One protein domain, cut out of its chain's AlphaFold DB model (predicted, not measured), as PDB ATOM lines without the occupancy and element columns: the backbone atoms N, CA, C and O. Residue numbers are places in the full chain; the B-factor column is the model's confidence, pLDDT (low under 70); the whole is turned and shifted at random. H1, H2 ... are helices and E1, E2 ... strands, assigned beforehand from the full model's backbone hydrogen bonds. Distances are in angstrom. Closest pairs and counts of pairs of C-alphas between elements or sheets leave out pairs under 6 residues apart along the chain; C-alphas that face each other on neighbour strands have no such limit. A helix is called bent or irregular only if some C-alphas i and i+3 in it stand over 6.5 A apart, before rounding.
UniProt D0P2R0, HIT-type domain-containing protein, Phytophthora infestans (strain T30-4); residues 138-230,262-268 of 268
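Overview. This is residues 138 to 230 and 262 to 268 of the 268 residues of the protein "HIT-type domain-containing protein" of Phytophthora infestans (strain T30-4) (UniProt D0P2R0). A narrow sheet of three staggered strands makes a wall, with the long hairpin of E2 and E3 running out to a tip at residues 202 to 207 that sticks out, and short E1 beside the beginning of E2. Two separate helices pack on one face of this sheet, H2 over E1 and H4 by E3, and small H1 lies beyond H2, farthest from the middle of the domain. The printed part has 100 residues, with four named helices and three named strands in the order H1 H2 H3 E1 E2 E3 H4; the sheet order is E1 - E2 - E3, all antiparallel, and the class is mixed, helices and strands. The whole is compact, with a radius of gyration of the C-alphas of 14.7 A and spans of 44 by 30 by 21 A.

Along the chain. E2, residues 192 to 200, is 24.8 A long and begins at C-alpha 192, (24.747, -1.155, 3.416). E3, residues 209 to 216, is 19.4 A long and bends by 64 degrees at residue 213. E1 is residues 185 to 187. H2, residues 153 to 164, is 16.5 A long. H4, residues 221 to 229, is 12.4 A long and ends at C-alpha 229, (44.248, 7.119, 14.773). H1 is residues 145 to 150, starting at (5.018, 13.687, 6.414), and is irregular, only just: C-alphas 145 and 148 are 6.8 A apart. H3 is residues 177 to 180.

Arrangement. E1, E2 and E3 form a meander, each strand the antiparallel neighbour of the one before. In the hairpin E1 and E2, N 185 and O 194 are 3.0 A apart, within hydrogen-bond range. In the hairpin E2 and E3, N 197 and O 212 are 3.0 A apart, also within range. H2 and H4 are on the same face of the sheet, two layers, helices over one face, but are apart. H2 has a height over the sheet of 8.6 A and runs across the strands, at 72 degrees to E1 on the local plane; its closest C-alphas to E1 are those of Phe 158 and Met 186, 5.5 A. H4 has a height over the sheet of 8.5 A; its closest C-alphas to E3 are those of Leu 224 and Ala 215, 6.8 A. H1 and H2 are close but not clearly touching, with C-alphas of Leu 148 and Gln 156 closest at 6.2 A. H3 is not on the sheet. Every O i to N i+4 pair is within range in H2 and H4; H1 has 0 of 2, with 2 of 3 O i to N i+3 pairs, and H3 is too short for one.

Size, cuts and confidence. The farthest C-alphas, those of Asp 146 and Glu 205, are 45.2 A apart. Residues 231 to 261 are not printed, and C-alphas 230 and 262 are 19.3 A apart across this cut. The link from H2 to H3 is long. Mean pLDDT of the printed part is 73.9, with 31 residues under 70, among them 203 to 211 and 262 to 268.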
ATOM      1  N   PRO A 138       8.192  10.848  13.221       55.94
ATOM      2  CA  PRO A 138       8.578  11.790  12.186       55.94
ATOM      3  C   PRO A 138      10.061  12.153  12.329       55.94
ATOM      4  O   PRO A 138      10.512  12.593  13.381       55.94
ATOM      5  N   ILE A 139      10.805  12.011  11.228       57.88
ATOM      6  CA  ILE A 139      12.227  12.390  11.072       57.88
ATOM      7  C   ILE A 139      12.467  13.877  11.424       57.88
ATOM      8  O   ILE A 139      13.587  14.312  11.666       57.88
ATOM      9  N   ASN A 140      11.406  14.680  11.467       58.09
ATOM     10  CA  ASN A 140      11.408  15.973  12.129       58.09
ATOM     11  C   ASN A 140       9.986  16.243  12.663       58.09
ATOM     12  O   ASN A 140       9.066  16.289  11.842       58.09
ATOM     13  N   PRO A 141       9.771  16.365  13.988       61.47
ATOM     14  CA  PRO A 141       8.432  16.441  14.587       61.47
ATOM     15  C   PRO A 141       7.595  17.627  14.092       61.47
ATOM     16  O   PRO A 141       6.371  17.532  14.063       61.47
ATOM     17  N   ASP A 142       8.245  18.690  13.613       58.81
ATOM     18  CA  ASP A 142       7.582  19.922  13.171       58.81
ATOM     19  C   ASP A 142       7.270  19.955  11.664       58.81
ATOM     20  O   ASP A 142       6.740  20.948  11.157       58.81
ATOM     21  N   ILE A 143       7.624  18.905  10.910       56.31
ATOM     22  CA  ILE A 143       7.563  18.928   9.443       56.31
ATOM     23  C   ILE A 143       6.592  17.852   8.913       56.31
ATOM     24  O   ILE A 143       6.779  16.662   9.173       56.31
ATOM     25  N   PRO A 144       5.549  18.234   8.145       57.12
ATOM     26  CA  PRO A 144       4.475  17.327   7.726       57.12
ATOM     27  C   PRO A 144       4.977  16.223   6.796       57.12
ATOM     28  O   PRO A 144       5.659  16.543   5.832       57.12
ATOM     29  N   VAL A 145       4.569  14.968   7.029       55.59
ATOM     30  CA  VAL A 145       5.018  13.687   6.414       55.59
ATOM     31  C   VAL A 145       5.396  13.733   4.918       55.59
ATOM     32  O   VAL A 145       6.380  13.117   4.519       55.59
ATOM     33  N   ASP A 146       4.694  14.518   4.096       65.50
ATOM     34  CA  ASP A 146       4.960  14.698   2.654       65.50
ATOM     35  C   ASP A 146       6.210  15.559   2.333       65.50
ATOM     36  O   ASP A 146       6.598  15.781   1.185       65.50
ATOM     37  N   TRP A 147       6.889  16.080   3.351       70.00
ATOM     38  CA  TRP A 147       8.061  16.937   3.185       70.00
ATOM     39  C   TRP A 147       9.274  16.220   2.594       70.00
ATOM     40  O   TRP A 147      10.062  16.846   1.878       70.00
ATOM     41  N   LEU A 148       9.407  14.915   2.849       73.94
ATOM     42  CA  LEU A 148      10.527  14.104   2.373       73.94
ATOM     43  C   LEU A 148      10.512  13.958   0.841       73.94
ATOM     44  O   LEU A 148      11.574  13.901   0.220       73.94
ATOM     45  N   ALA A 149       9.330  14.022   0.216       78.12
ATOM     46  CA  ALA A 149       9.162  13.951  -1.237       78.12
ATOM     47  C   ALA A 149       9.856  15.103  -1.994       78.12
ATOM     48  O   ALA A 149      10.121  14.997  -3.192       78.12
ATOM     49  N   ARG A 150      10.184  16.205  -1.304       81.00
ATOM     50  CA  ARG A 150      10.872  17.376  -1.880       81.00
ATOM     51  C   ARG A 150      12.382  17.182  -2.022       81.00
ATOM     52  O   ARG A 150      13.032  17.961  -2.718       81.00
ATOM     53  N   PHE A 151      12.950  16.190  -1.342       81.75
ATOM     54  CA  PHE A 151      14.383  15.912  -1.367       81.75
ATOM     55  C   PHE A 151      14.740  14.968  -2.524       81.75
ATOM     56  O   PHE A 151      13.880  14.218  -2.986       81.75
ATOM     57  N   PRO A 152      16.003  14.960  -2.993       85.38
ATOM     58  CA  PRO A 152      16.458  13.995  -3.990       85.38
ATOM     59  C   PRO A 152      16.189  12.546  -3.562       85.38
ATOM     60  O   PRO A 152      16.295  12.221  -2.380       85.38
ATOM     61  N   ILE A 153      15.928  11.664  -4.532       84.75
ATOM     62  CA  ILE A 153      15.580  10.245  -4.306       84.75
ATOM     63  C   ILE A 153      16.605   9.537  -3.408       84.75
ATOM     64  O   ILE A 153      16.232   8.748  -2.547       84.75
ATOM     65  N   ALA A 154      17.894   9.858  -3.551       84.69
ATOM     66  CA  ALA A 154      18.949   9.300  -2.707       84.69
ATOM     67  C   ALA A 154      18.739   9.594  -1.209       84.69
ATOM     68  O   ALA A 154      18.930   8.710  -0.380       84.69
ATOM     69  N   VAL A 155      18.295  10.809  -0.864       83.94
ATOM     70  CA  VAL A 155      18.021  11.215   0.525       83.94
ATOM     71  C   VAL A 155      16.763  10.528   1.049       83.94
ATOM     72  O   VAL A 155      16.739  10.101   2.198       83.94
ATOM     73  N   GLN A 156      15.741  10.371   0.202       85.94
ATOM     74  CA  GLN A 156      14.516   9.652   0.565       85.94
ATOM     75  C   GLN A 156      14.818   8.188   0.903       85.94
ATOM     76  O   GLN A 156      14.423   7.703   1.961       85.94
ATOM     77  N   LEU A 157      15.584   7.510   0.041       87.94
ATOM     78  CA  LEU A 157      16.014   6.131   0.267       87.94
ATOM     79  C   LEU A 157      16.867   6.020   1.529       87.94
ATOM     80  O   LEU A 157      16.650   5.115   2.331       87.94
ATOM     81  N   PHE A 158      17.807   6.940   1.733       87.00
ATOM     82  CA  PHE A 158      18.632   6.963   2.937       87.00
ATOM     83  C   PHE A 158      17.782   7.091   4.212       87.00
ATOM     84  O   PHE A 158      17.975   6.343   5.171       87.00
ATOM     85  N   ALA A 159      16.804   7.997   4.198       85.19
ATOM     86  CA  ALA A 159      15.886   8.227   5.304       85.19
ATOM     87  C   ALA A 159      15.003   7.008   5.607       85.19
ATOM     88  O   ALA A 159      14.877   6.611   6.765       85.19
ATOM     89  N   GLU A 160      14.452   6.371   4.575       85.56
ATOM     90  CA  GLU A 160      13.640   5.161   4.717       85.56
ATOM     91  C   GLU A 160      14.446   3.996   5.317       85.56
ATOM     92  O   GLU A 160      13.983   3.326   6.241       85.56
ATOM     93  N   HIS A 161      15.670   3.760   4.831       88.19
ATOM     94  CA  HIS A 161      16.528   2.686   5.347       88.19
ATOM     95  C   HIS A 161      17.012   2.972   6.770       88.19
ATOM     96  O   HIS A 161      17.097   2.052   7.580       88.19
ATOM     97  N   SER A 162      17.262   4.238   7.101       85.94
ATOM     98  CA  SER A 162      17.596   4.639   8.470       85.94
ATOM     99  C   SER A 162      16.435   4.393   9.428       85.94
ATOM    100  O   SER A 162      16.637   3.786  10.478       85.94
ATOM    101  N   ALA A 163      15.209   4.749   9.026       83.31
ATOM    102  CA  ALA A 163      14.007   4.470   9.807       83.31
ATOM    103  C   ALA A 163      13.785   2.959  10.004       83.31
ATOM    104  O   ALA A 163      13.500   2.527  11.120       83.31
ATOM    105  N   LYS A 164      14.004   2.137   8.965       85.19
ATOM    106  CA  LYS A 164      13.950   0.662   9.071       85.19
ATOM    107  C   LYS A 164      14.970   0.094  10.062       85.19
ATOM    108  O   LYS A 164      14.714  -0.945  10.660       85.19
ATOM    109  N   ARG A 165      16.112   0.764  10.240       80.69
ATOM    110  CA  ARG A 165      17.150   0.389  11.214       80.69
ATOM    111  C   ARG A 165      16.963   1.026  12.592       80.69
ATOM    112  O   ARG A 165      17.818   0.845  13.452       80.69
ATOM    113  N   GLY A 166      15.877   1.770  12.810       81.94
ATOM    114  CA  GLY A 166      15.622   2.469  14.072       81.94
ATOM    115  C   GLY A 166      16.568   3.647  14.327       81.94
ATOM    116  O   GLY A 166      16.663   4.125  15.455       81.94
ATOM    117  N   VAL A 167      17.275   4.127  13.300       82.56
ATOM    118  CA  VAL A 167      18.152   5.293  13.411       82.56
ATOM    119  C   VAL A 167      17.315   6.552  13.223       82.56
ATOM    120  O   VAL A 167      16.733   6.778  12.161       82.56
ATOM    121  N   THR A 168      17.276   7.391  14.257       79.31
ATOM    122  CA  THR A 168      16.613   8.696  14.185       79.31
ATOM    123  C   THR A 168      17.510   9.666  13.427       79.31
ATOM    124  O   THR A 168      18.638   9.935  13.838       79.31
ATOM    125  N   LEU A 169      17.013  10.185  12.308       79.75
ATOM    126  CA  LEU A 169      17.703  11.198  11.520       79.75
ATOM    127  C   LEU A 169      17.077  12.563  11.754       79.75
ATOM    128  O   LEU A 169      15.876  12.662  11.958       79.75
ATOM    129  N   THR A 170      17.881  13.605  11.586       82.50
ATOM    130  CA  THR A 170      17.400  14.982  11.454       82.50
ATOM    131  C   THR A 170      17.909  15.525  10.127       82.50
ATOM    132  O   THR A 170      19.118  15.532   9.905       82.50
ATOM    133  N   LEU A 171      17.022  15.960   9.227       81.44
ATOM    134  CA  LEU A 171      17.450  16.578   7.966       81.44
ATOM    135  C   LEU A 171      17.549  18.107   8.120       81.44
ATOM    136  O   LEU A 171      16.570  18.767   8.468       81.44
ATOM    137  N   LEU A 172      18.717  18.675   7.832       81.12
ATOM    138  CA  LEU A 172      18.983  20.100   7.719       81.12
ATOM    139  C   LEU A 172      18.431  20.699   6.423       81.12
ATOM    140  O   LEU A 172      18.381  20.098   5.339       81.12
ATOM    141  N   ALA A 173      18.106  21.986   6.517       77.50
ATOM    142  CA  ALA A 173      17.743  22.802   5.373       77.50
ATOM    143  C   ALA A 173      18.871  22.856   4.317       77.50
ATOM    144  O   ALA A 173      20.061  22.797   4.648       77.50
ATOM    145  N   PRO A 174      18.521  22.978   3.022       72.94
ATOM    146  CA  PRO A 174      19.515  23.198   1.978       72.94
ATOM    147  C   PRO A 174      20.221  24.540   2.221       72.94
ATOM    148  O   PRO A 174      19.564  25.544   2.473       72.94
ATOM    149  N   GLY A 175      21.555  24.550   2.161       76.31
ATOM    150  CA  GLY A 175      22.387  25.731   2.440       76.31
ATOM    151  C   GLY A 175      23.166  25.665   3.757       76.31
ATOM    152  O   GLY A 175      24.143  26.390   3.911       76.31
ATOM    153  N   MET A 176      22.811  24.753   4.670       76.62
ATOM    154  CA  MET A 176      23.586  24.532   5.893       76.62
ATOM    155  C   MET A 176      24.939  23.884   5.564       76.62
ATOM    156  O   MET A 176      24.992  22.832   4.923       76.62
ATOM    157  N   SER A 177      26.049  24.455   6.046       77.62
ATOM    158  CA  SER A 177      27.396  23.930   5.757       77.62
ATOM    159  C   SER A 177      27.601  22.499   6.258       77.62
ATOM    160  O   SER A 177      28.365  21.741   5.667       77.62
ATOM    161  N   LYS A 178      26.910  22.105   7.335       77.88
ATOM    162  CA  LYS A 178      26.949  20.731   7.851       77.88
ATOM    163  C   LYS A 178      26.322  19.728   6.873       77.88
ATOM    164  O   LYS A 178      26.907  18.674   6.649       77.88
ATOM    165  N   ARG A 179      25.229  20.112   6.205       80.06
ATOM    166  CA  ARG A 179      24.615  19.339   5.119       80.06
ATOM    167  C   ARG A 179      25.536  19.205   3.920       80.06
ATOM    168  O   ARG A 179      25.697  18.122   3.377       80.06
ATOM    169  N   ALA A 180      26.143  20.320   3.513       77.69
ATOM    170  CA  ALA A 180      27.030  20.364   2.353       77.69
ATOM    171  C   ALA A 180      28.275  19.484   2.535       77.69
ATOM    172  O   ALA A 180      28.744  18.883   1.576       77.69
ATOM    173  N   ARG A 181      28.789  19.387   3.767       81.00
ATOM    174  CA  ARG A 181      29.913  18.506   4.098       81.00
ATOM    175  C   ARG A 181      29.501  17.040   4.264       81.00
ATOM    176  O   ARG A 181      30.381  16.203   4.411       81.00
ATOM    177  N   ASN A 182      28.210  16.706   4.291       83.12
ATOM    178  CA  ASN A 182      27.775  15.340   4.543       83.12
ATOM    179  C   ASN A 182      27.952  14.437   3.310       83.12
ATOM    180  O   ASN A 182      27.329  14.652   2.274       83.12
ATOM    181  N   SER A 183      28.782  13.406   3.458       83.31
ATOM    182  CA  SER A 183      29.088  12.376   2.463       83.31
ATOM    183  C   SER A 183      28.337  11.060   2.706       83.31
ATOM    184  O   SER A 183      28.601  10.079   2.017       83.31
ATOM    185  N   SER A 184      27.410  11.004   3.673       86.69
ATOM    186  CA  SER A 184      26.653   9.788   3.984       86.69
ATOM    187  C   SER A 184      25.748   9.382   2.820       86.69
ATOM    188  O   SER A 184      24.986  10.206   2.306       86.69
ATOM    189  N   TYR A 185      25.779   8.107   2.440       86.19
ATOM    190  CA  TYR A 185      24.931   7.562   1.382       86.19
ATOM    191  C   TYR A 185      24.568   6.101   1.653       86.19
ATOM    192  O   TYR A 185      25.194   5.406   2.452       86.19
ATOM    193  N   MET A 186      23.533   5.627   0.962       86.12
ATOM    194  CA  MET A 186      23.049   4.254   1.048       86.12
ATOM    195  C   MET A 186      23.350   3.524  -0.258       86.12
ATOM    196  O   MET A 186      22.925   3.976  -1.324       86.12
ATOM    197  N   ASP A 187      24.042   2.387  -0.183       88.75
ATOM    198  CA  ASP A 187      24.170   1.478  -1.323       88.75
ATOM    199  C   ASP A 187      23.017   0.466  -1.292       88.75
ATOM    200  O   ASP A 187      23.014  -0.489  -0.511       88.75
ATOM    201  N   THR A 188      22.020   0.680  -2.152       87.06
ATOM    202  CA  THR A 188      20.824  -0.171  -2.229       87.06
ATOM    203  C   THR A 188      21.121  -1.581  -2.731       87.06
ATOM    204  O   THR A 188      20.372  -2.496  -2.400       87.06
ATOM    205  N   LYS A 189      22.211  -1.795  -3.487       90.06
ATOM    206  CA  LYS A 189      22.576  -3.133  -3.988       90.06
ATOM    207  C   LYS A 189      23.121  -4.015  -2.874       90.06
ATOM    208  O   LYS A 189      22.794  -5.194  -2.800       90.06
ATOM    209  N   LYS A 190      23.966  -3.437  -2.018       87.31
ATOM    210  CA  LYS A 190      24.594  -4.141  -0.889       87.31
ATOM    211  C   LYS A 190      23.748  -4.099   0.382       87.31
ATOM    212  O   LYS A 190      24.081  -4.775   1.348       87.31
ATOM    213  N   ASN A 191      22.673  -3.311   0.366       88.56
ATOM    214  CA  ASN A 191      21.888  -2.958   1.537       88.56
ATOM    215  C   ASN A 191      22.785  -2.479   2.697       88.56
ATOM    216  O   ASN A 191      22.578  -2.873   3.838       88.56
ATOM    217  N   THR A 192      23.786  -1.643   2.412       88.81
ATOM    218  CA  THR A 192      24.747  -1.155   3.416       88.81
ATOM    219  C   THR A 192      24.723   0.367   3.456       88.81
ATOM    220  O   THR A 192      24.830   1.010   2.406       88.81
ATOM    221  N   MET A 193      24.594   0.943   4.656       87.25
ATOM    222  CA  MET A 193      24.750   2.389   4.849       87.25
ATOM    223  C   MET A 193      26.212   2.750   5.098       87.25
ATOM    224  O   MET A 193      26.894   2.109   5.901       87.25
ATOM    225  N   TYR A 194      26.659   3.800   4.412       87.31
ATOM    226  CA  TYR A 194      27.937   4.454   4.644       87.31
ATOM    227  C   TYR A 194      27.683   5.805   5.300       87.31
ATOM    228  O   TYR A 194      26.935   6.641   4.780       87.31
ATOM    229  N   TRP A 195      28.307   6.005   6.450       87.62
ATOM    230  CA  TRP A 195      28.081   7.144   7.320       87.62
ATOM    231  C   TRP A 195      29.279   8.082   7.296       87.62
ATOM    232  O   TRP A 195      30.426   7.644   7.224       87.62
ATOM    233  N   ARG A 196      29.003   9.381   7.416       85.31
ATOM    234  CA  ARG A 196      30.029  10.362   7.747       85.31
ATOM    235  C   ARG A 196      30.022  10.561   9.254       85.31
ATOM    236  O   ARG A 196      29.025  11.039   9.793       85.31
ATOM    237  N   VAL A 197      31.109  10.208   9.927       82.75
ATOM    238  CA  VAL A 197      31.206  10.295  11.391       82.75
ATOM    239  C   VAL A 197      32.158  11.423  11.748       82.75
ATOM    240  O   VAL A 197      33.293  11.433  11.293       82.75
ATOM    241  N   GLU A 198      31.700  12.387  12.542       80.12
ATOM    242  CA  GLU A 198      32.557  13.441  13.095       80.12
ATOM    243  C   GLU A 198      32.905  13.073  14.545       80.12
ATOM    244  O   GLU A 198      32.024  12.927  15.392       80.12
ATOM    245  N   TRP A 199      34.196  12.914  14.824       78.06
ATOM    246  CA  TRP A 199      34.736  12.639  16.149       78.06
ATOM    247  C   TRP A 199      35.130  13.945  16.823       78.06
ATOM    248  O   TRP A 199      35.936  14.717  16.298       78.06
ATOM    249  N   THR A 200      34.578  14.181  18.008       75.69
ATOM    250  CA  THR A 200      34.905  15.338  18.840       75.69
ATOM    251  C   THR A 200      35.428  14.857  20.180       75.69
ATOM    252  O   THR A 200      34.712  14.156  20.894       75.69
ATOM    253  N   PHE A 201      36.647  15.258  20.535       79.38
ATOM    254  CA  PHE A 201      37.274  14.922  21.812       79.38
ATOM    255  C   PHE A 201      37.238  16.145  22.738       79.38
ATOM    256  O   PHE A 201      38.157  16.960  22.700       79.38
ATOM    257  N   PRO A 202      36.190  16.316  23.568       72.44
ATOM    258  CA  PRO A 202      36.060  17.491  24.434       72.44
ATOM    259  C   PRO A 202      37.129  17.551  25.534       72.44
ATOM    260  O   PRO A 202      37.362  18.612  26.093       72.44
ATOM    261  N   SER A 203      37.765  16.417  25.847       67.50
ATOM    262  CA  SER A 203      38.807  16.314  26.873       67.50
ATOM    263  C   SER A 203      40.226  16.565  26.343       67.50
ATOM    264  O   SER A 203      41.176  16.467  27.115       67.50
ATOM    265  N   ALA A 204      40.392  16.833  25.044       68.94
ATOM    266  CA  ALA A 204      41.695  17.149  24.471       68.94
ATOM    267  C   ALA A 204      42.007  18.641  24.665       68.94
ATOM    268  O   ALA A 204      41.164  19.492  24.393       68.94
ATOM    269  N   GLU A 205      43.231  18.958  25.101       59.03
ATOM    270  CA  GLU A 205      43.702  20.345  25.283       59.03
ATOM    271  C   GLU A 205      43.643  21.159  23.979       59.03
ATOM    272  O   GLU A 205      43.463  22.374  23.998       59.03
ATOM    273  N   VAL A 206      43.738  20.473  22.836       64.69
ATOM    274  CA  VAL A 206      43.463  21.025  21.511       64.69
ATOM    275  C   VAL A 206      42.182  20.378  20.986       64.69
ATOM    276  O   VAL A 206      42.121  19.148  20.924       64.69
ATOM    277  N   PRO A 207      41.163  21.155  20.572       58.25
ATOM    278  CA  PRO A 207      39.955  20.600  19.977       58.25
ATOM    279  C   PRO A 207      40.296  19.994  18.615       58.25
ATOM    280  O   PRO A 207      40.318  20.681  17.593       58.25
ATOM    281  N   VAL A 208      40.579  18.694  18.597       62.81
ATOM    282  CA  VAL A 208      40.801  17.961  17.354       62.81
ATOM    283  C   VAL A 208      39.469  17.387  16.890       62.81
ATOM    284  O   VAL A 208      38.895  16.499  17.523       62.81
ATOM    285  N   SER A 209      38.951  17.930  15.789       65.44
ATOM    286  CA  SER A 209      37.815  17.353  15.075       65.44
ATOM    287  C   SER A 209      38.339  16.434  13.978       65.44
ATOM    288  O   SER A 209      38.873  16.915  12.976       65.44
ATOM    289  N   HIS A 210      38.174  15.128  14.154       68.62
ATOM    290  CA  HIS A 210      38.425  14.161  13.088       68.62
ATOM    291  C   HIS A 210      37.112  13.814  12.394       68.62
ATOM    292  O   HIS A 210      36.045  13.876  13.003       68.62
ATOM    293  N   PHE A 211      37.167  13.454  11.116       69.81
ATOM    294  CA  PHE A 211      35.996  12.957  10.409       69.81
ATOM    295  C   PHE A 211      36.350  11.715   9.604       69.81
ATOM    296  O   PHE A 211      37.394  11.665   8.962       69.81
ATOM    297  N   GLU A 212      35.456  10.738   9.639       73.25
ATOM    298  CA  GLU A 212      35.483   9.559   8.787       73.25
ATOM    299  C   GLU A 212      34.471   9.774   7.664       73.25
ATOM    300  O   GLU A 212      33.305  10.090   7.924       73.25
ATOM    301  N   GLU A 213      34.907   9.656   6.411       67.94
ATOM    302  CA  GLU A 213      34.066   9.999   5.260       67.94
ATOM    303  C   GLU A 213      33.088   8.871   4.896       67.94
ATOM    304  O   GLU A 213      32.003   9.150   4.375       67.94
ATOM    305  N   ARG A 214      33.466   7.607   5.150       77.06
ATOM    306  CA  ARG A 214      32.738   6.417   4.669       77.06
ATOM    307  C   ARG A 214      32.726   5.272   5.685       77.06
ATOM    308  O   ARG A 214      33.035   4.133   5.343       77.06
ATOM    309  N   ALA A 215      32.321   5.556   6.916       80.94
ATOM    310  CA  ALA A 215      32.171   4.541   7.951       80.94
ATOM    311  C   ALA A 215      31.092   3.516   7.569       80.94
ATOM    312  O   ALA A 215      29.930   3.869   7.345       80.94
ATOM    313  N   ASN A 216      31.469   2.244   7.489       83.75
ATOM    314  CA  ASN A 216      30.539   1.152   7.234       83.75
ATOM    315  C   ASN A 216      29.745   0.839   8.507       83.75
ATOM    316  O   ASN A 216      30.318   0.689   9.580       83.75
ATOM    317  N   GLU A 217      28.429   0.676   8.394       81.81
ATOM    318  CA  GLU A 217      27.581   0.332   9.543       81.81
ATOM    319  C   GLU A 217      27.902  -1.014  10.208       81.81
ATOM    320  O   GLU A 217      27.500  -1.243  11.345       81.81
ATOM    321  N   LYS A 218      28.572  -1.928   9.492       82.38
ATOM    322  CA  LYS A 218      28.948  -3.248  10.022       82.38
ATOM    323  C   LYS A 218      30.220  -3.201  10.864       82.38
ATOM    324  O   LYS A 218      30.541  -4.181  11.531       82.38
ATOM    325  N   GLU A 219      30.967  -2.106  10.790       80.81
ATOM    326  CA  GLU A 219      32.208  -1.948  11.531       80.81
ATOM    327  C   GLU A 219      31.922  -1.468  12.949       80.81
ATOM    328  O   GLU A 219      31.004  -0.687  13.203       80.81
ATOM    329  N   THR A 220      32.722  -1.948  13.900       82.62
ATOM    330  CA  THR A 220      32.602  -1.464  15.272       82.62
ATOM    331  C   THR A 220      33.174  -0.058  15.376       82.62
ATOM    332  O   THR A 220      34.125   0.305  14.678       82.62
ATOM    333  N   LEU A 221      32.638   0.716  16.319       78.06
ATOM    334  CA  LEU A 221      33.133   2.053  16.636       78.06
ATOM    335  C   LEU A 221      34.648   2.058  16.907       78.06
ATOM    336  O   LEU A 221      35.350   2.983  16.512       78.06
ATOM    337  N   PHE A 222      35.150   0.999  17.550       76.88
ATOM    338  CA  PHE A 222      36.564   0.838  17.870       76.88
ATOM    339  C   PHE A 222      37.423   0.630  16.619       76.88
ATOM    340  O   PHE A 222      38.500   1.209  16.514       76.88
ATOM    341  N   THR A 223      36.939  -0.147  15.647       79.88
ATOM    342  CA  THR A 223      37.629  -0.353  14.364       79.88
ATOM    343  C   THR A 223      37.724   0.954  13.576       79.88
ATOM    344  O   THR A 223      38.790   1.294  13.068       79.88
ATOM    345  N   LEU A 224      36.630   1.722  13.545       77.75
ATOM    346  CA  LEU A 224      36.579   3.026  12.880       77.75
ATOM    347  C   LEU A 224      37.527   4.038  13.539       77.75
ATOM    348  O   LEU A 224      38.279   4.727  12.851       77.75
ATOM    349  N   LEU A 225      37.545   4.085  14.875       75.88
ATOM    350  CA  LEU A 225      38.485   4.920  15.624       75.88
ATOM    351  C   LEU A 225      39.936   4.509  15.368       75.88
ATOM    352  O   LEU A 225      40.755   5.371  15.058       75.88
ATOM    353  N   GLY A 226      40.243   3.209  15.423       68.94
ATOM    354  CA  GLY A 226      41.590   2.678  15.200       68.94
ATOM    355  C   GLY A 226      42.173   3.066  13.838       68.94
ATOM    356  O   GLY A 226      43.341   3.452  13.748       68.94
ATOM    357  N   ASN A 227      41.345   3.051  12.791       68.75
ATOM    358  CA  ASN A 227      41.743   3.490  11.452       68.75
ATOM    359  C   ASN A 227      42.034   4.996  11.408       68.75
ATOM    360  O   ASN A 227      43.041   5.407  10.835       68.75
ATOM    361  N   SER A 228      41.211   5.810  12.075       61.34
ATOM    362  CA  SER A 228      41.402   7.265  12.139       61.34
ATOM    363  C   SER A 228      42.610   7.703  12.986       61.34
ATOM    364  O   SER A 228      43.131   8.800  12.787       61.34
ATOM    365  N   THR A 229      43.089   6.848  13.899       57.12
ATOM    366  CA  THR A 229      44.248   7.119  14.773       57.12
ATOM    367  C   THR A 229      45.597   6.662  14.214       57.12
ATOM    368  O   THR A 229      46.630   6.993  14.796       57.12
ATOM    369  N   ASN A 230      45.632   5.937  13.089       47.25
ATOM    370  CA  ASN A 230      46.883   5.563  12.419       47.25
ATOM    371  C   ASN A 230      47.441   6.744  11.609       47.25
ATOM    372  O   ASN A 230      47.454   6.748  10.378       47.25
ATOM    373  N   VAL A 262      30.202  10.172  22.368       33.44
ATOM    374  CA  VAL A 262      30.078   9.848  20.949       33.44
ATOM    375  C   VAL A 262      28.833  10.569  20.445       33.44
ATOM    376  O   VAL A 262      27.721  10.045  20.464       33.44
ATOM    377  N   ARG A 263      28.997  11.820  20.026       32.81
ATOM    378  CA  ARG A 263      27.949  12.521  19.288       32.81
ATOM    379  C   ARG A 263      27.979  12.018  17.849       32.81
ATOM    380  O   ARG A 263      28.569  12.648  16.979       32.81
ATOM    381  N   VAL A 264      27.275  10.915  17.582       35.00
ATOM    382  CA  VAL A 264      26.806  10.598  16.221       35.00
ATOM    383  C   VAL A 264      25.697  11.599  15.882       35.00
ATOM    384  O   VAL A 264      24.510  11.296  15.865       35.00
ATOM    385  N   LEU A 265      26.078  12.866  15.719       33.69
ATOM    386  CA  LEU A 265      25.172  13.950  15.365       33.69
ATOM    387  C   LEU A 265      24.978  13.924  13.852       33.69
ATOM    388  O   LEU A 265      25.543  14.751  13.126       33.69
ATOM    389  N   GLN A 266      24.168  12.974  13.388       44.22
ATOM    390  CA  GLN A 266      23.697  12.985  12.016       44.22
ATOM    391  C   GLN A 266      22.612  14.050  11.860       44.22
ATOM    392  O   GLN A 266      21.440  13.863  12.191       44.22
ATOM    393  N   VAL A 267      23.043  15.186  11.328       39.97
ATOM    394  CA  VAL A 267      22.167  16.235  10.828       39.97
ATOM    395  C   VAL A 267      22.475  16.318   9.331       39.97
ATOM    396  O   VAL A 267      23.541  16.822   8.974       39.97
ATOM    397  N   ILE A 268      21.649  15.679   8.485       44.47
ATOM    398  CA  ILE A 268      21.814  15.689   7.012       44.47
ATOM    399  C   ILE A 268      21.216  16.955   6.461       44.47
ATOM    400  O   ILE A 268      19.991  17.005   6.255       44.47
TER     401      ILE A 268